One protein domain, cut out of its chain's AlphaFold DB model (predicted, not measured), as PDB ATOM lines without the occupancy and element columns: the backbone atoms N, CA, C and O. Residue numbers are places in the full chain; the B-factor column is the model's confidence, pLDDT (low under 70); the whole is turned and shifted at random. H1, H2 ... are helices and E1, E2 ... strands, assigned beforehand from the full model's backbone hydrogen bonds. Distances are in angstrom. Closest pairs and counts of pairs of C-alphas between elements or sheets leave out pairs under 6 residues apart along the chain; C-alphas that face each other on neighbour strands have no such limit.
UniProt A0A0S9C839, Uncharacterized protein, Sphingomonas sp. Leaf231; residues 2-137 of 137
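AT A GLANCE: This is residues 2 to 137 of the 137 residues of an uncharacterized protein of Sphingomonas sp. Leaf231 (UniProt A0A0S9C839). The model has little regular structure: a compact head with a strongly twisted sheet, H1 and H2 side by side near it, and a long tail, residues 112 to 137, sticking out. The 136 printed residues hold H1 E1 E2 H2 E3 E4 H3, class mixed; the antiparallel sheet runs E2 E1 E4 E3. The whole is only just extended, close to loose, with radius of gyration of the C-alphas 21.8 A, spanning 88 by 35 by 34 A.

HOW THE PARTS SIT: H1, residues 11 to 16, touches H2, residues 36 to 43; the closest C-alphas, Leu 11 and Arg 40, are 6.0 A apart, at a shallow tilt of 28 degrees, opposite ways. H1 only grazes the sheet, with residues 14 to 15. Within hydrogen-bond range are N 23 and O 32, 2.9 A, in the hairpin of E1, residues 20 to 25, and E2, residues 31 to 34; N 22 and O 68, 2.9 A, between E1 and E4, residues 64 to 70; and N 65 and O 54, 2.8 A, in the hairpin of E3, residues 53 to 55, and E4. H3, residues 84 to 87, is not on the sheet. Every O i to N i+4 pair in H1 and H2 is within hydrogen-bond range; H3 is too short for one.

IN THESE COORDINATES: H1 begins at C-alpha 11 (14.210, 9.798, 12.749). E1 is 17.2 A long and E4 20.5 A. H3 ends at C-alpha 87 (4.457, -5.088, 0.143).

THE WHOLE: The printed part has no cut. The link from E4 to H3 is long, 13 residues. The pLDDT is under 70 at residue 2, residues 73 to 75 and residues 89 to 137.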
ATOM      1  N   THR A   2       5.363  10.362  -4.372       58.62
ATOM      2  CA  THR A   2       4.608  10.248  -3.119       58.62
ATOM      3  C   THR A   2       5.039  11.384  -2.198       58.62
ATOM      4  O   THR A   2       6.225  11.513  -1.902       58.62
ATOM      5  N   PHE A   3       4.104  12.237  -1.779       75.88
ATOM      6  CA  PHE A   3       4.404  13.326  -0.853       75.88
ATOM      7  C   PHE A   3       4.271  12.826   0.585       75.88
ATOM      8  O   PHE A   3       3.170  12.581   1.065       75.88
ATOM      9  N   TRP A   4       5.405  12.658   1.259       82.75
ATOM     10  CA  TRP A   4       5.456  12.264   2.662       82.75
ATOM     11  C   TRP A   4       5.397  13.492   3.584       82.75
ATOM     12  O   TRP A   4       6.142  14.458   3.350       82.75
ATOM     13  N   PRO A   5       4.577  13.466   4.654       85.44
ATOM     14  CA  PRO A   5       4.584  14.489   5.688       85.44
ATOM     15  C   PRO A   5       5.988  14.695   6.243       85.44
ATOM     16  O   PRO A   5       6.726  13.729   6.446       85.44
ATOM     17  N   ALA A   6       6.345  15.945   6.542       89.94
ATOM     18  CA  ALA A   6       7.687  16.293   7.009       89.94
ATOM     19  C   ALA A   6       8.134  15.449   8.217       89.94
ATOM     20  O   ALA A   6       9.274  14.992   8.250       89.94
ATOM     21  N   TRP A   7       7.210  15.148   9.138       90.94
ATOM     22  CA  TRP A   7       7.487  14.359  10.339       90.94
ATOM     23  C   TRP A   7       7.966  12.924  10.057       90.94
ATOM     24  O   TRP A   7       8.641  12.349  10.895       90.94
ATOM     25  N   THR A   8       7.666  12.347   8.886       91.94
ATOM     26  CA  THR A   8       8.064  10.966   8.526       91.94
ATOM     27  C   THR A   8       9.452  10.859   7.895       91.94
ATOM     28  O   THR A   8       9.963   9.755   7.720       91.94
ATOM     29  N   ARG A   9      10.061  11.983   7.495       92.88
ATOM     30  CA  ARG A   9      11.225  11.963   6.593       92.88
ATOM     31  C   ARG A   9      12.482  11.405   7.247       92.88
ATOM     32  O   ARG A   9      13.227  10.686   6.589       92.88
ATOM     33  N   THR A  10      12.707  11.742   8.514       96.75
ATOM     34  CA  THR A  10      13.905  11.365   9.273       96.75
ATOM     35  C   THR A  10      13.535  10.959  10.693       96.75
ATOM     36  O   THR A  10      12.511  11.413  11.211       96.75
ATOM     37  N   LEU A  11      14.375  10.154  11.340       97.62
ATOM     38  CA  LEU A  11      14.210   9.798  12.749       97.62
ATOM     39  C   LEU A  11      14.192  11.036  13.653       97.62
ATOM     40  O   LEU A  11      13.327  11.120  14.519       97.62
ATOM     41  N   ASP A  12      15.041  12.035  13.399       98.06
ATOM     42  CA  ASP A  12      15.019  13.300  14.148       98.06
ATOM     43  C   ASP A  12      13.669  14.023  14.008       98.06
ATOM     44  O   ASP A  12      13.125  14.527  14.990       98.06
ATOM     45  N   SER A  13      13.076  14.036  12.807       95.69
ATOM     46  CA  SER A  13      11.745  14.628  12.587       95.69
ATOM     47  C   SER A  13      10.628  13.831  13.265       95.69
ATOM     48  O   SER A  13       9.672  14.423  13.774       95.69
ATOM     49  N   MET A  14      10.752  12.500  13.303       95.19
ATOM     50  CA  MET A  14       9.813  11.620  14.002       95.19
ATOM     51  C   MET A  14       9.875  11.854  15.515       95.19
ATOM     52  O   MET A  14       8.831  12.029  16.141       95.19
ATOM     53  N   ILE A  15      11.080  11.935  16.083       96.38
ATOM     54  CA  ILE A  15      11.317  12.226  17.504       96.38
ATOM     55  C   ILE A  15      10.778  13.611  17.867       96.38
ATOM     56  O   ILE A  15       9.986  13.735  18.800       96.38
ATOM     57  N   ALA A  16      11.129  14.643  17.092       95.31
ATOM     58  CA  ALA A  16      10.664  16.010  17.327       95.31
ATOM     59  C   ALA A  16       9.130  16.136  17.278       95.31
ATOM     60  O   ALA A  16       8.553  16.985  17.952       95.31
ATOM     61  N   SER A  17       8.466  15.269  16.509       91.94
ATOM     62  CA  SER A  17       7.001  15.220  16.397       91.94
ATOM     63  C   SER A  17       6.343  14.256  17.391       91.94
ATOM     64  O   SER A  17       5.136  14.014  17.288       91.94
ATOM     65  N   LEU A  18       7.122  13.672  18.311       92.94
ATOM     66  CA  LEU A  18       6.688  12.645  19.264       92.94
ATOM     67  C   LEU A  18       5.949  11.486  18.564       92.94
ATOM     68  O   LEU A  18       4.926  10.979  19.036       92.94
ATOM     69  N   ALA A  19       6.439  11.101  17.386       90.94
ATOM     70  CA  ALA A  19       5.813  10.080  16.569       90.94
ATOM     71  C   ALA A  19       5.929   8.703  17.232       90.94
ATOM     72  O   ALA A  19       6.999   8.266  17.660       90.94
ATOM     73  N   ARG A  20       4.815   7.977  17.258       90.25
ATOM     74  CA  ARG A  20       4.759   6.587  17.703       90.25
ATOM     75  C   ARG A  20       5.136   5.694  16.533       90.25
ATOM     76  O   ARG A  20       4.575   5.844  15.447       90.25
ATOM     77  N   THR A  21       6.044   4.750  16.756       91.75
ATOM     78  CA  THR A  21       6.558   3.881  15.692       91.75
ATOM     79  C   THR A  21       6.334   2.417  16.031       91.75
ATOM     80  O   THR A  21       6.455   1.985  17.178       91.75
ATOM     81  N   ARG A  22       5.977   1.634  15.017       92.75
ATOM     82  CA  ARG A  22       5.842   0.181  15.105       92.75
ATOM     83  C   ARG A  22       6.573  -0.484  13.948       92.75
ATOM     84  O   ARG A  22       6.792   0.131  12.909       92.75
ATOM     85  N   SER A  23       6.928  -1.747  14.125       92.12
ATOM     86  CA  SER A  23       7.384  -2.620  13.047       92.12
ATOM     87  C   SER A  23       6.424  -3.785  12.896       92.12
ATOM     88  O   SER A  23       5.848  -4.245  13.884       92.12
ATOM     89  N   ARG A  24       6.244  -4.259  11.667       88.81
ATOM     90  CA  ARG A  24       5.392  -5.405  11.373       88.81
ATOM     91  C   ARG A  24       6.093  -6.398  10.466       88.81
ATOM     92  O   ARG A  24       6.519  -6.044   9.369       88.81
ATOM     93  N   CYS A  25       6.171  -7.650  10.908       90.12
ATOM     94  CA  CYS A  25       6.758  -8.721  10.108       90.12
ATOM     95  C   CYS A  25       5.868  -9.083   8.918       90.12
ATOM     96  O   CYS A  25       4.663  -9.286   9.064       90.12
ATOM     97  N   ARG A  26       6.473  -9.232   7.741       85.56
ATOM     98  CA  ARG A  26       5.784  -9.646   6.511       85.56
ATOM     99  C   ARG A  26       5.373 -11.122   6.518       85.56
ATOM    100  O   ARG A  26       4.490 -11.497   5.761       85.56
ATOM    101  N   ARG A  27       6.012 -11.941   7.365       86.81
ATOM    102  CA  ARG A  27       5.822 -13.400   7.428       86.81
ATOM    103  C   ARG A  27       4.972 -13.861   8.609       86.81
ATOM    104  O   ARG A  27       4.013 -14.586   8.411       86.81
ATOM    105  N   CYS A  28       5.348 -13.497   9.838       88.25
ATOM    106  CA  CYS A  28       4.603 -13.902  11.041       88.25
ATOM    107  C   CYS A  28       3.581 -12.857  11.502       88.25
ATOM    108  O   CYS A  28       2.875 -13.086  12.477       88.25
ATOM    109  N   HIS A  29       3.525 -11.699  10.838       86.19
ATOM    110  CA  HIS A  29       2.581 -10.607  11.104       86.19
ATOM    111  C   HIS A  29       2.651  -9.969  12.496       86.19
ATOM    112  O   HIS A  29       1.873  -9.052  12.762       86.19
ATOM    113  N   VAL A  30       3.600 -10.380  13.345       87.69
ATOM    114  CA  VAL A  30       3.828  -9.776  14.660       87.69
ATOM    115  C   VAL A  30       4.100  -8.283  14.507       87.69
ATOM    116  O   VAL A  30       4.895  -7.864  13.661       87.69
ATOM    117  N   LEU A  31       3.416  -7.506  15.345       88.00
ATOM    118  CA  LEU A  31       3.515  -6.060  15.440       88.00
ATOM    119  C   LEU A  31       4.261  -5.701  16.728       88.00
ATOM    120  O   LEU A  31       3.802  -6.041  17.818       88.00
ATOM    121  N   LEU A  32       5.389  -5.005  16.612       88.12
ATOM    122  CA  LEU A  32       6.214  -4.602  17.752       88.12
ATOM    123  C   LEU A  32       6.285  -3.086  17.857       88.12
ATOM    124  O   LEU A  32       6.318  -2.384  16.845       88.12
ATOM    125  N   HIS A  33       6.342  -2.581  19.087       92.12
ATOM    126  CA  HIS A  33       6.686  -1.185  19.325       92.12
ATOM    127  C   HIS A  33       8.153  -0.945  18.964       92.12
ATOM    128  O   HIS A  33       9.009  -1.789  19.228       92.12
ATOM    129  N   VAL A  34       8.431   0.206  18.366       94.06
ATOM    130  CA  VAL A  34       9.779   0.631  17.999       94.06
ATOM    131  C   VAL A  34      10.009   1.982  18.642       94.06
ATOM    132  O   VAL A  34       9.217   2.900  18.444       94.06
ATOM    133  N   ASP A  35      11.084   2.091  19.410       93.56
ATOM    134  CA  ASP A  35      11.531   3.363  19.960       93.56
ATOM    135  C   ASP A  35      12.354   4.130  18.904       93.56
ATOM    136  O   ASP A  35      13.411   3.639  18.486       93.56
ATOM    137  N   PRO A  36      11.893   5.309  18.441       94.31
ATOM    138  CA  PRO A  36      12.642   6.131  17.498       94.31
ATOM    139  C   PRO A  36      14.018   6.564  18.017       94.31
ATOM    140  O   PRO A  36      14.939   6.667  17.208       94.31
ATOM    141  N   GLU A  37      14.194   6.769  19.327       96.81
ATOM    142  CA  GLU A  37      15.493   7.154  19.902       96.81
ATOM    143  C   GLU A  37      16.491   5.993  19.829       96.81
ATOM    144  O   GLU A  37      17.610   6.155  19.342       96.81
ATOM    145  N   ALA A  38      16.067   4.778  20.190       96.00
ATOM    146  CA  ALA A  38      16.889   3.581  19.999       96.00
ATOM    147  C   ALA A  38      17.274   3.371  18.519       96.00
ATOM    148  O   ALA A  38      18.411   3.006  18.200       96.00
ATOM    149  N   MET A  39      16.350   3.644  17.593       96.50
ATOM    150  CA  MET A  39      16.635   3.589  16.157       96.50
ATOM    151  C   MET A  39      17.611   4.682  15.720       96.50
ATOM    152  O   MET A  39      18.502   4.402  14.921       96.50
ATOM    153  N   ARG A  40      17.492   5.899  16.259       97.50
ATOM    154  CA  ARG A  40      18.411   7.011  15.989       97.50
ATOM    155  C   ARG A  40      19.828   6.680  16.429       97.50
ATOM    156  O   ARG A  40      20.758   6.946  15.675       97.50
ATOM    157  N   VAL A  41      20.001   6.062  17.596       97.81
ATOM    158  CA  VAL A  41      21.318   5.603  18.066       97.81
ATOM    159  C   VAL A  41      21.916   4.573  17.105       97.81
ATOM    160  O   VAL A  41      23.104   4.636  16.797       97.81
ATOM    161  N   ARG A  42      21.097   3.645  16.589       95.81
ATOM    162  CA  ARG A  42      21.559   2.583  15.678       95.81
ATOM    163  C   ARG A  42      21.840   3.074  14.253       95.81
ATOM    164  O   ARG A  42      22.715   2.523  13.593       95.81
ATOM    165  N   LEU A  43      21.069   4.041  13.752       96.19
ATOM    166  CA  LEU A  43      21.005   4.383  12.321       96.19
ATOM    167  C   LEU A  43      21.417   5.821  11.989       96.19
ATOM    168  O   LEU A  43      21.660   6.124  10.822       96.19
ATOM    169  N   GLY A  44      21.482   6.701  12.985       97.56
ATOM    170  CA  GLY A  44      21.653   8.141  12.816       97.56
ATOM    171  C   GLY A  44      20.325   8.894  12.675       97.56
ATOM    172  O   GLY A  44      19.332   8.376  12.166       97.56
ATOM    173  N   GLY A  45      20.312  10.155  13.112       96.06
ATOM    174  CA  GLY A  45      19.109  11.000  13.140       96.06
ATOM    175  C   GLY A  45      18.532  11.349  11.767       96.06
ATOM    176  O   GLY A  45      17.316  11.443  11.609       96.06
ATOM    177  N   SER A  46      19.387  11.448  10.746       97.56
ATOM    178  CA  SER A  46      18.984  11.714   9.361       97.56
ATOM    179  C   SER A  46      18.452  10.481   8.623       97.56
ATOM    180  O   SER A  46      18.010  10.609   7.480       97.56
ATOM    181  N   ALA A  47      18.508   9.288   9.225       97.06
ATOM    182  CA  ALA A  47      18.006   8.074   8.592       97.06
ATOM    183  C   ALA A  47      16.475   8.096   8.477       97.06
ATOM    184  O   ALA A  47      15.781   8.641   9.336       97.06
ATOM    185  N   SER A  48      15.953   7.468   7.422       95.19
ATOM    186  CA  SER A  48      14.516   7.300   7.201       95.19
ATOM    187  C   SER A  48      14.075   5.868   7.495       95.19
ATOM    188  O   SER A  48      14.817   4.914   7.253       95.19
ATOM    189  N   LEU A  49      12.849   5.726   8.000       95.56
ATOM    190  CA  LEU A  49      12.175   4.431   8.120       95.56
ATOM    191  C   LEU A  49      11.283   4.116   6.910       95.56
ATOM    192  O   LEU A  49      10.742   3.015   6.836       95.56
ATOM    193  N   ILE A  50      11.131   5.057   5.972       92.44
ATOM    194  CA  ILE A  50      10.397   4.844   4.721       92.44
ATOM    195  C   ILE A  50      11.164   3.839   3.861       92.44
ATOM    196  O   ILE A  50      12.372   3.985   3.685       92.44
ATOM    197  N   ASP A  51      10.463   2.816   3.365       91.50
ATOM    198  CA  ASP A  51      11.011   1.692   2.582       91.50
ATOM    199  C   ASP A  51      12.083   0.874   3.313       91.50
ATOM    200  O   ASP A  51      12.670  -0.057   2.757       91.50
ATOM    201  N   ARG A  52      12.330   1.180   4.590       93.50
ATOM    202  CA  ARG A  52      13.311   0.467   5.386       93.50
ATOM    203  C   ARG A  52      12.767  -0.901   5.770       93.50
ATOM    204  O   ARG A  52      11.627  -1.035   6.220       93.50
ATOM    205  N   SER A  53      13.642  -1.893   5.681       92.31
ATOM    206  CA  SER A  53      13.395  -3.236   6.173       92.31
ATOM    207  C   SER A  53      14.521  -3.688   7.097       92.31
ATOM    208  O   SER A  53      15.683  -3.348   6.887       92.31
ATOM    209  N   ASP A  54      14.160  -4.414   8.150       94.00
ATOM    210  CA  ASP A  54      15.083  -5.029   9.104       94.00
ATOM    211  C   ASP A  54      14.591  -6.469   9.393       94.00
ATOM    212  O   ASP A  54      13.397  -6.749   9.226       94.00
ATOM    213  N   PRO A  55      15.460  -7.392   9.844       94.69
ATOM    214  CA  PRO A  55      15.044  -8.749  10.197       94.69
ATOM    215  C   PRO A  55      14.009  -8.771  11.331       94.69
ATOM    216  O   PRO A  55      14.048  -7.954  12.257       94.69
ATOM    217  N   CYS A  56      13.089  -9.733  11.297       93.75
ATOM    218  CA  CYS A  56      12.117  -9.930  12.366       93.75
ATOM    219  C   CYS A  56      12.807 -10.359  13.667       93.75
ATOM    220  O   CYS A  56      13.551 -11.332  13.702       93.75
ATOM    221  N   ALA A  57      12.493  -9.671  14.765       91.56
ATOM    222  CA  ALA A  57      13.035  -9.989  16.087       91.56
ATOM    223  C   ALA A  57      12.405 -11.240  16.739       91.56
ATOM    224  O   ALA A  57      12.847 -11.670  17.802       91.56
ATOM    225  N   VAL A  58      11.354 -11.817  16.145       92.06
ATOM    226  CA  VAL A  58      10.696 -13.019  16.676       92.06
ATOM    227  C   VAL A  58      11.583 -14.232  16.423       92.06
ATOM    228  O   VAL A  58      11.856 -14.583  15.276       92.06
ATOM    229  N   VAL A  59      11.989 -14.911  17.495       94.00
ATOM    230  CA  VAL A  59      12.803 -16.133  17.422       94.00
ATOM    231  C   VAL A  59      12.107 -17.188  16.557       94.00
ATOM    232  O   VAL A  59      10.920 -17.464  16.723       94.00
ATOM    233  N   GLY A  60      12.849 -17.770  15.611       92.12
ATOM    234  CA  GLY A  60      12.328 -18.752  14.653       92.12
ATOM    235  C   GLY A  60      11.615 -18.143  13.438       92.12
ATOM    236  O   GLY A  60      11.273 -18.873  12.508       92.12
ATOM    237  N   CYS A  61      11.426 -16.821  13.388       92.25
ATOM    238  CA  CYS A  61      10.940 -16.135  12.198       92.25
ATOM    239  C   CYS A  61      12.110 -15.588  11.369       92.25
ATOM    240  O   CYS A  61      12.779 -14.650  11.778       92.25
ATOM    241  N   GLY A  62      12.313 -16.130  10.167       93.12
ATOM    242  CA  GLY A  62      13.278 -15.606   9.187       93.12
ATOM    243  C   GLY A  62      12.668 -14.609   8.196       93.12
ATOM    244  O   GLY A  62      13.018 -14.643   7.023       93.12
ATOM    245  N   GLY A  63      11.658 -13.840   8.608       91.19
ATOM    246  CA  GLY A  63      11.045 -12.808   7.764       91.19
ATOM    247  C   GLY A  63      11.604 -11.422   8.065       91.19
ATOM    248  O   GLY A  63      12.267 -11.233   9.079       91.19
ATOM    249  N   ASP A  64      11.243 -10.446   7.238       92.81
ATOM    250  CA  ASP A  64      11.613  -9.047   7.446       92.81
ATOM    251  C   ASP A  64      10.412  -8.197   7.860       92.81
ATOM    252  O   ASP A  64       9.247  -8.542   7.606       92.81
ATOM    253  N   VAL A  65      10.695  -7.070   8.504       92.56
ATOM    254  CA  VAL A  65       9.690  -6.101   8.938       92.56
ATOM    255  C   VAL A  65       9.625  -4.895   8.012       92.56
ATOM    256  O   VAL A  65      10.614  -4.522   7.385       92.56
ATOM    257  N   HIS A  66       8.455  -4.268   7.960       91.12
ATOM    258  CA  HIS A  66       8.288  -2.887   7.505       91.12
ATOM    259  C   HIS A  66       7.862  -2.015   8.688       91.12
ATOM    260  O   HIS A  66       7.346  -2.519   9.693       91.12
ATOM    261  N   TYR A  67       8.071  -0.707   8.575       92.81
ATOM    262  CA  TYR A  67       7.757   0.239   9.640       92.81
ATOM    263  C   TYR A  67       6.400   0.912   9.446       92.81
ATOM    264  O   TYR A  67       5.911   1.092   8.331       92.81
ATOM    265  N   LEU A  68       5.794   1.293  10.567       90.62
ATOM    266  CA  LEU A  68       4.589   2.097  10.640       90.62
ATOM    267  C   LEU A  68       4.840   3.278  11.576       90.62
ATOM    268  O   LEU A  68       5.459   3.106  12.627       90.62
ATOM    269  N   GLY A  69       4.316   4.452  11.239       88.88
ATOM    270  CA  GLY A  69       4.431   5.656  12.060       88.88
ATOM    271  C   GLY A  69       3.083   6.335  12.261       88.88
ATOM    272  O   GLY A  69       2.273   6.375  11.341       88.88
ATOM    273  N   ALA A  70       2.859   6.917  13.431       86.50
ATOM    274  CA  ALA A  70       1.728   7.799  13.706       86.50
ATOM    275  C   ALA A  70       2.228   9.064  14.415       86.50
ATOM    276  O   ALA A  70       3.061   8.940  15.317       86.50
ATOM    277  N   PRO A  71       1.714  10.265  14.104       83.62
ATOM    278  CA  PRO A  71       2.017  11.446  14.902       83.62
ATOM    279  C   PRO A  71       1.414  11.320  16.315       83.62
ATOM    280  O   PRO A  71       0.543  10.480  16.583       83.62
ATOM    281  N   ALA A  72       1.876  12.169  17.233       80.06
ATOM    282  CA  ALA A  72       1.498  12.131  18.648       80.06
ATOM    283  C   ALA A  72       0.002  12.359  18.922       80.06
ATOM    284  O   ALA A  72      -0.523  11.879  19.922       80.06
ATOM    285  N   THR A  73      -0.700  13.053  18.024       69.69
ATOM    286  CA  THR A  73      -2.076  13.560  18.190       69.69
ATOM    287  C   THR A  73      -3.174  12.489  18.158       69.69
ATOM    288  O   THR A  73      -4.332  12.789  17.888       69.69
ATOM    289  N   GLY A  74      -2.841  11.222  18.411       62.16
ATOM    290  CA  GLY A  74      -3.807  10.121  18.393       62.16
ATOM    291  C   GLY A  74      -4.200   9.649  16.991       62.16
ATOM    292  O   GLY A  74      -5.013   8.738  16.879       62.16
ATOM    293  N   ALA A  75      -3.594  10.197  15.933       68.88
ATOM    294  CA  ALA A  75      -3.875   9.787  14.561       68.88
ATOM    295  C   ALA A  75      -3.480   8.324  14.283       68.88
ATOM    296  O   ALA A  75      -2.710   7.704  15.029       68.88
ATOM    297  N   ALA A  76      -4.015   7.792  13.185       73.62
ATOM    298  CA  ALA A  76      -3.762   6.437  12.714       73.62
ATOM    299  C   ALA A  76      -2.285   6.188  12.368       73.62
ATOM    300  O   ALA A  76      -1.525   7.108  12.058       73.62
ATOM    301  N   TYR A  77      -1.893   4.913  12.387       80.62
ATOM    302  CA  TYR A  77      -0.594   4.487  11.877       80.62
ATOM    303  C   TYR A  77      -0.598   4.449  10.351       80.62
ATOM    304  O   TYR A  77      -1.454   3.824   9.729       80.62
ATOM    305  N   HIS A  78       0.416   5.066   9.764       80.81
ATOM    306  CA  HIS A  78       0.730   5.013   8.348       80.81
ATOM    307  C   HIS A  78       1.822   3.979   8.114       80.81
ATOM    308  O   HIS A  78       2.835   3.982   8.814       80.81
ATOM    309  N   VAL A  79       1.643   3.123   7.112       85.44
ATOM    310  CA  VAL A  79       2.713   2.234   6.657       85.44
ATOM    311  C   VAL A  79       3.768   3.075   5.949       85.44
ATOM    312  O   VAL A  79       3.451   3.783   4.997       85.44
ATOM    313  N   LEU A  80       5.014   2.991   6.405       88.94
ATOM    314  CA  LEU A  80       6.146   3.749   5.876       88.94
ATOM    315  C   LEU A  80       6.784   2.994   4.702       88.94
ATOM    316  O   LEU A  80       7.933   2.570   4.766       88.94
ATOM    317  N   VAL A  81       6.010   2.793   3.638       87.25
ATOM    318  CA  VAL A  81       6.462   2.167   2.389       87.25
ATOM    319  C   VAL A  81       5.997   3.029   1.220       87.25
ATOM    320  O   VAL A  81       4.796   3.245   1.037       87.25
ATOM    321  N   ALA A  82       6.942   3.563   0.455       83.88
ATOM    322  CA  ALA A  82       6.701   4.307  -0.770       83.88
ATOM    323  C   ALA A  82       6.706   3.399  -2.006       83.88
ATOM    324  O   ALA A  82       5.933   3.673  -2.927       83.88
ATOM    325  N   ASP A  83       7.526   2.342  -2.025       81.25
ATOM    326  CA  ASP A  83       7.520   1.339  -3.094       81.25
ATOM    327  C   ASP A  83       6.533   0.196  -2.780       81.25
ATOM    328  O   ASP A  83       6.826  -0.667  -1.945       81.25
ATOM    329  N   PRO A  84       5.369   0.123  -3.455       72.81
ATOM    330  CA  PRO A  84       4.394  -0.939  -3.212       72.81
ATOM    331  C   PRO A  84       4.940  -2.346  -3.508       72.81
ATOM    332  O   PRO A  84       4.412  -3.317  -2.963       72.81
ATOM    333  N   GLY A  85       6.008  -2.481  -4.307       73.94
ATOM    334  CA  GLY A  85       6.688  -3.759  -4.533       73.94
ATOM    335  C   GLY A  85       7.216  -4.393  -3.242       73.94
ATOM    336  O   GLY A  85       7.193  -5.617  -3.097       73.94
ATOM    337  N   LEU A  86       7.575  -3.577  -2.244       75.31
ATOM    338  CA  LEU A  86       8.014  -4.046  -0.925       75.31
ATOM    339  C   LEU A  86       6.888  -4.676  -0.095       75.31
ATOM    340  O   LEU A  86       7.156  -5.346   0.902       75.31
ATOM    341  N   LEU A  87       5.632  -4.502  -0.505       73.94
ATOM    342  CA  LEU A  87       4.457  -5.088   0.143       73.94
ATOM    343  C   LEU A  87       3.825  -6.212  -0.683       73.94
ATOM    344  O   LEU A  87       2.846  -6.816  -0.242       73.94
ATOM    345  N   ALA A  88       4.391  -6.547  -1.845       70.38
ATOM    346  CA  ALA A  88       3.906  -7.657  -2.653       70.38
ATOM    347  C   ALA A  88       3.875  -8.959  -1.828       70.38
ATOM    348  O   ALA A  88       4.827  -9.289  -1.111       70.38
ATOM    349  N   GLY A  89       2.749  -9.675  -1.904       65.31
ATOM    350  CA  GLY A  89       2.519 -10.931  -1.184       65.31
ATOM    351  C   GLY A  89       2.228 -10.793   0.316       65.31
ATOM    352  O   GLY A  89       2.005 -11.807   0.974       65.31
ATOM    353  N   VAL A  90       2.200  -9.577   0.875       65.31
ATOM    354  CA  VAL A  90       1.807  -9.355   2.274       65.31
ATOM    355  C   VAL A  90       0.281  -9.346   2.366       65.31
ATOM    356  O   VAL A  90      -0.369  -8.401   1.928       65.31
ATOM    357  N   ILE A  91      -0.296 -10.395   2.954       57.31
ATOM    358  CA  ILE A  91      -1.715 -10.429   3.326       57.31
ATOM    359  C   ILE A  91      -1.810  -9.991   4.778       57.31
ATOM    360  O   ILE A  91      -1.221 -10.605   5.665       57.31
ATOM    361  N   ASP A  92      -2.525  -8.903   5.024       54.84
ATOM    362  CA  ASP A  92      -2.677  -8.372   6.365       54.84
ATOM    363  C   ASP A  92      -3.898  -8.987   7.070       54.84
ATOM    364  O   ASP A  92      -5.026  -8.659   6.697       54.84
ATOM    365  N   PRO A  93      -3.732  -9.837   8.105       46.25
ATOM    366  CA  PRO A  93      -4.868 -10.438   8.811       46.25
ATOM    367  C   PRO A  93      -5.748  -9.430   9.567       46.25
ATOM    368  O   PRO A  93      -6.833  -9.793  10.007       46.25
ATOM    369  N   VAL A  94      -5.317  -8.172   9.716       51.88
ATOM    370  CA  VAL A  94      -6.096  -7.098  10.359       51.88
ATOM    371  C   VAL A  94      -6.874  -6.281   9.313       51.88
ATOM    372  O   VAL A  94      -7.431  -5.234   9.621       51.88
ATOM    373  N   GLY A  95      -6.917  -6.735   8.054       44.03
ATOM    374  CA  GLY A  95      -7.673  -6.066   6.996       44.03
ATOM    375  C   GLY A  95      -7.071  -4.730   6.561       44.03
ATOM    376  O   GLY A  95      -7.795  -3.889   6.028       44.03
ATOM    377  N   LEU A  96      -5.761  -4.516   6.763       51.22
ATOM    378  CA  LEU A  96      -5.075  -3.350   6.199       51.22
ATOM    379  C   LEU A  96      -5.067  -3.476   4.673       51.22
ATOM    380  O   LEU A  96      -4.183  -4.087   4.075       51.22
ATOM    381  N   LEU A  97      -6.081  -2.907   4.026       40.56
ATOM    382  CA  LEU A  97      -6.058  -2.704   2.588       40.56
ATOM    383  C   LEU A  97      -4.980  -1.658   2.299       40.56
ATOM    384  O   LEU A  97      -5.175  -0.465   2.528       40.56
ATOM    385  N   PHE A  98      -3.835  -2.118   1.793       44.84
ATOM    386  CA  PHE A  98      -2.756  -1.286   1.270       44.84
ATOM    387  C   PHE A  98      -3.228  -0.537   0.014       44.84
ATOM    388  O   PHE A  98      -2.880  -0.883  -1.112       44.84
ATOM    389  N   ARG A  99      -4.056   0.498   0.185       38.44
ATOM    390  CA  ARG A  99      -4.364   1.450  -0.885       38.44
ATOM    391  C   ARG A  99      -3.281   2.516  -0.893       38.44
ATOM    392  O   ARG A  99      -3.344   3.529  -0.202       38.44
ATOM    393  N   SER A 100      -2.244   2.251  -1.675       38.09
ATOM    394  CA  SER A 100      -1.236   3.241  -2.027       38.09
ATOM    395  C   SER A 100      -1.907   4.421  -2.738       38.09
ATOM    396  O   SER A 100      -2.399   4.238  -3.852       38.09
ATOM    397  N   ARG A 101      -1.903   5.596  -2.078       44.00
ATOM    398  CA  ARG A 101      -1.810   6.976  -2.624       44.00
ATOM    399  C   ARG A 101      -2.697   7.959  -1.844       44.00
ATOM    400  O   ARG A 101      -3.752   8.303  -2.339       44.00
ATOM    401  N   TRP A 102      -2.265   8.410  -0.658       50.25
ATOM    402  CA  TRP A 102      -2.596   9.693   0.021       50.25
ATOM    403  C   TRP A 102      -3.984  10.376  -0.158       50.25
ATOM    404  O   TRP A 102      -4.073  11.578   0.072       50.25
ATOM    405  N   GLN A 103      -5.064   9.687  -0.531       38.69
ATOM    406  CA  GLN A 103      -6.377  10.307  -0.768       38.69
ATOM    407  C   GLN A 103      -7.506   9.740   0.087       38.69
ATOM    408  O   GLN A 103      -8.427  10.485   0.375       38.69
ATOM    409  N   ASP A 104      -7.388   8.525   0.624       34.19
ATOM    410  CA  ASP A 104      -8.415   7.954   1.501       34.19
ATOM    411  C   ASP A 104      -7.748   7.255   2.685       34.19
ATOM    412  O   ASP A 104      -7.464   6.057   2.656       34.19
ATOM    413  N   MET A 105      -7.407   8.042   3.710       36.09
ATOM    414  CA  MET A 105      -6.821   7.557   4.959       36.09
ATOM    415  C   MET A 105      -7.687   6.441   5.560       36.09
ATOM    416  O   MET A 105      -8.734   6.705   6.145       36.09
ATOM    417  N   VAL A 106      -7.224   5.192   5.468       37.50
ATOM    418  CA  VAL A 106      -7.735   4.116   6.319       37.50
ATOM    419  C   VAL A 106      -7.192   4.357   7.723       37.50
ATOM    420  O   VAL A 106      -5.996   4.220   7.985       37.50
ATOM    421  N   THR A 107      -8.088   4.746   8.623       39.59
ATOM    422  CA  THR A 107      -7.833   4.803  10.059       39.59
ATOM    423  C   THR A 107      -7.691   3.381  10.582       39.59
ATOM    424  O   THR A 107      -8.649   2.616  10.581       39.59
ATOM    425  N   VAL A 108      -6.495   3.020  11.039       42.69
ATOM    426  CA  VAL A 108      -6.308   1.811  11.843       42.69
ATOM    427  C   VAL A 108      -6.576   2.206  13.284       42.69
ATOM    428  O   VAL A 108      -5.728   2.840  13.919       42.69
ATOM    429  N   GLU A 109      -7.758   1.865  13.797       37.66
ATOM    430  CA  GLU A 109      -7.933   1.815  15.245       37.66
ATOM    431  C   GLU A 109      -6.894   0.844  15.802       37.66
ATOM    432  O   GLU A 109      -6.649  -0.229  15.243       37.66
ATOM    433  N   ALA A 110      -6.205   1.260  16.864       41.41
ATOM    434  CA  ALA A 110      -5.221   0.408  17.504       41.41
ATOM    435  C   ALA A 110      -5.883  -0.945  17.819       41.41
ATOM    436  O   ALA A 110      -6.963  -0.939  18.414       41.41
ATOM    437  N   PRO A 111      -5.268  -2.097  17.471       43.84
ATOM    438  CA  PRO A 111      -5.748  -3.357  18.016       43.84
ATOM    439  C   PRO A 111      -5.785  -3.187  19.537       43.84
ATOM    440  O   PRO A 111      -4.835  -2.595  20.078       43.84
ATOM    441  N   PRO A 112      -6.862  -3.626  20.219       33.44
ATOM    442  CA  PRO A 112      -6.903  -3.546  21.664       33.44
ATOM    443  C   PRO A 112      -5.611  -4.181  22.160       33.44
ATOM    444  O   PRO A 112      -5.264  -5.302  21.775       33.44
ATOM    445  N   LEU A 113      -4.848  -3.424  22.954       42.69
ATOM    446  CA  LEU A 113      -3.785  -4.024  23.747       42.69
ATOM    447  C   LEU A 113      -4.416  -5.253  24.417       42.69
ATOM    448  O   LEU A 113      -5.574  -5.136  24.835       42.69
ATOM    449  N   PRO A 114      -3.735  -6.408  24.525       40.41
ATOM    450  CA  PRO A 114      -4.171  -7.428  25.460       40.41
ATOM    451  C   PRO A 114      -4.159  -6.770  26.840       40.41
ATOM    452  O   PRO A 114      -3.129  -6.656  27.506       40.41
ATOM    453  N   GLY A 115      -5.309  -6.205  27.200       34.28
ATOM    454  CA  GLY A 115      -5.553  -5.602  28.480       34.28
ATOM    455  C   GLY A 115      -5.326  -6.694  29.499       34.28
ATOM    456  O   GLY A 115      -5.714  -7.846  29.288       34.28
ATOM    457  N   ARG A 116      -4.682  -6.319  30.606       43.28
ATOM    458  CA  ARG A 116      -4.823  -7.032  31.875       43.28
ATOM    459  C   ARG A 116      -6.232  -7.604  31.942       43.28
ATOM    460  O   ARG A 116      -7.170  -6.839  31.744       43.28
ATOM    461  N   ALA A 117      -6.347  -8.907  32.182       43.22
ATOM    462  CA  ALA A 117      -7.609  -9.585  32.416       43.22
ATOM    463  C   ALA A 117      -8.455  -8.761  33.402       43.22
ATOM    464  O   ALA A 117      -8.245  -8.792  34.611       43.22
ATOM    465  N   GLY A 118      -9.347  -7.944  32.855       37.56
ATOM    466  CA  GLY A 118     -10.309  -7.128  33.564       37.56
ATOM    467  C   GLY A 118     -11.649  -7.691  33.155       37.56
ATOM    468  O   GLY A 118     -11.983  -7.674  31.974       37.56
ATOM    469  N   ALA A 119     -12.334  -8.295  34.121       40.84
ATOM    470  CA  ALA A 119     -13.566  -9.040  33.936       40.84
ATOM    471  C   ALA A 119     -14.544  -8.308  33.000       40.84
ATOM    472  O   ALA A 119     -14.979  -7.194  33.286       40.84
ATOM    473  N   ALA A 120     -14.910  -8.957  31.894       37.88
ATOM    474  CA  ALA A 120     -16.053  -8.535  31.107       37.88
ATOM    475  C   ALA A 120     -17.321  -8.902  31.891       37.88
ATOM    476  O   ALA A 120     -17.646 -10.079  32.044       37.88
ATOM    477  N   VAL A 121     -18.037  -7.898  32.400       35.34
ATOM    478  CA  VAL A 121     -19.425  -8.076  32.837       35.34
ATOM    479  C   VAL A 121     -20.265  -8.192  31.570       35.34
ATOM    480  O   VAL A 121     -20.562  -7.199  30.910       35.34
ATOM    481  N   ILE A 122     -20.608  -9.422  31.198       39.78
ATOM    482  CA  ILE A 122     -21.569  -9.682  30.127       39.78
ATOM    483  C   ILE A 122     -22.956  -9.389  30.703       39.78
ATOM    484  O   ILE A 122     -23.497 -10.181  31.474       39.78
ATOM    485  N   ALA A 123     -23.534  -8.245  30.341       38.00
ATOM    486  CA  ALA A 123     -24.954  -7.999  30.556       38.00
ATOM    487  C   ALA A 123     -25.748  -8.904  29.599       38.00
ATOM    488  O   ALA A 123     -25.821  -8.660  28.394       38.00
ATOM    489  N   LEU A 124     -26.300  -9.994  30.132       35.44
ATOM    490  CA  LEU A 124     -27.227 -10.862  29.414       35.44
ATOM    491  C   LEU A 124     -28.554 -10.116  29.236       35.44
ATOM    492  O   LEU A 124     -29.332  -9.985  30.179       35.44
ATOM    493  N   HIS A 125     -28.827  -9.635  28.024       36.41
ATOM    494  CA  HIS A 125     -30.179  -9.232  27.652       36.41
ATOM    495  C   HIS A 125     -31.042 -10.493  27.463       36.41
ATOM    496  O   HIS A 125     -30.635 -11.395  26.721       36.41
ATOM    497  N   PRO A 126     -32.221 -10.595  28.104       35.59
ATOM    498  CA  PRO A 126     -33.120 -11.717  27.880       35.59
ATOM    499  C   PRO A 126     -33.622 -11.697  26.430       35.59
ATOM    500  O   PRO A 126     -34.161 -10.700  25.953       35.59
ATOM    501  N   ARG A 127     -33.422 -12.816  25.725       41.28
ATOM    502  CA  ARG A 127     -33.989 -13.071  24.397       41.28
ATOM    503  C   ARG A 127     -35.509 -13.137  24.515       41.28
ATOM    504  O   ARG A 127     -36.035 -14.078  25.104       41.28
ATOM    505  N   THR A 128     -36.210 -12.172  23.932       39.66
ATOM    506  CA  THR A 128     -37.650 -12.274  23.689       39.66
ATOM    507  C   THR A 128     -37.892 -13.421  22.706       39.66
ATOM    508  O   THR A 128     -37.314 -13.446  21.619       39.66
ATOM    509  N   ALA A 129     -38.687 -14.401  23.126       38.94
ATOM    510  CA  ALA A 129     -39.041 -15.570  22.337       38.94
ATOM    511  C   ALA A 129     -39.865 -15.171  21.102       38.94
ATOM    512  O   ALA A 129     -40.825 -14.411  21.204       38.94
ATOM    513  N   ILE A 130     -39.496 -15.724  19.947       38.38
ATOM    514  CA  ILE A 130     -40.358 -15.815  18.769       38.38
ATOM    515  C   ILE A 130     -40.921 -17.237  18.761       38.38
ATOM    516  O   ILE A 130     -40.144 -18.189  18.715       38.38
ATOM    517  N   GLY A 131     -42.248 -17.361  18.773       34.81
ATOM    518  CA  GLY A 131     -42.944 -18.575  18.346       34.81
ATOM    519  C   GLY A 131     -44.173 -18.939  19.177       34.81
ATOM    520  O   GLY A 131     -44.027 -19.488  20.261       34.81
ATOM    521  N   ALA A 132     -45.360 -18.681  18.624       37.06
ATOM    522  CA  ALA A 132     -46.456 -19.652  18.536       37.06
ATOM    523  C   ALA A 132     -47.561 -19.088  17.621       37.06
ATOM    524  O   ALA A 132     -48.341 -18.223  18.011       37.06
ATOM    525  N   ASP A 133     -47.560 -19.570  16.381       39.28
ATOM    526  CA  ASP A 133     -48.759 -19.780  15.570       39.28
ATOM    527  C   ASP A 133     -49.552 -20.928  16.223       39.28
ATOM    528  O   ASP A 133     -48.920 -21.912  16.595       39.28
ATOM    529  N   GLU A 134     -50.865 -20.789  16.446       39.44
ATOM    530  CA  GLU A 134     -51.885 -21.734  15.951       39.44
ATOM    531  C   GLU A 134     -53.311 -21.308  16.367       39.44
ATOM    532  O   GLU A 134     -53.570 -20.795  17.456       39.44
ATOM    533  N   ARG A 135     -54.240 -21.529  15.435       42.00
ATOM    534  CA  ARG A 135     -55.698 -21.371  15.523       42.00
ATOM    535  C   ARG A 135     -56.299 -22.261  16.616       42.00
ATOM    536  O   ARG A 135     -55.796 -23.352  16.822       42.00
ATOM    537  N   ILE A 136     -57.428 -21.836  17.194       39.69
ATOM    538  CA  ILE A 136     -58.688 -22.582  17.439       39.69
ATOM    539  C   ILE A 136     -59.596 -21.646  18.260       39.69
ATOM    540  O   ILE A 136     -59.344 -21.412  19.439       39.69
ATOM    541  N   SER A 137     -60.624 -21.072  17.631       44.06
ATOM    542  CA  SER A 137     -62.048 -21.339  17.907       44.06
ATOM    543  C   SER A 137     -62.954 -20.301  17.251       44.06
ATOM    544  O   SER A 137     -62.532 -19.134  17.110       44.06
TER     545      SER A 137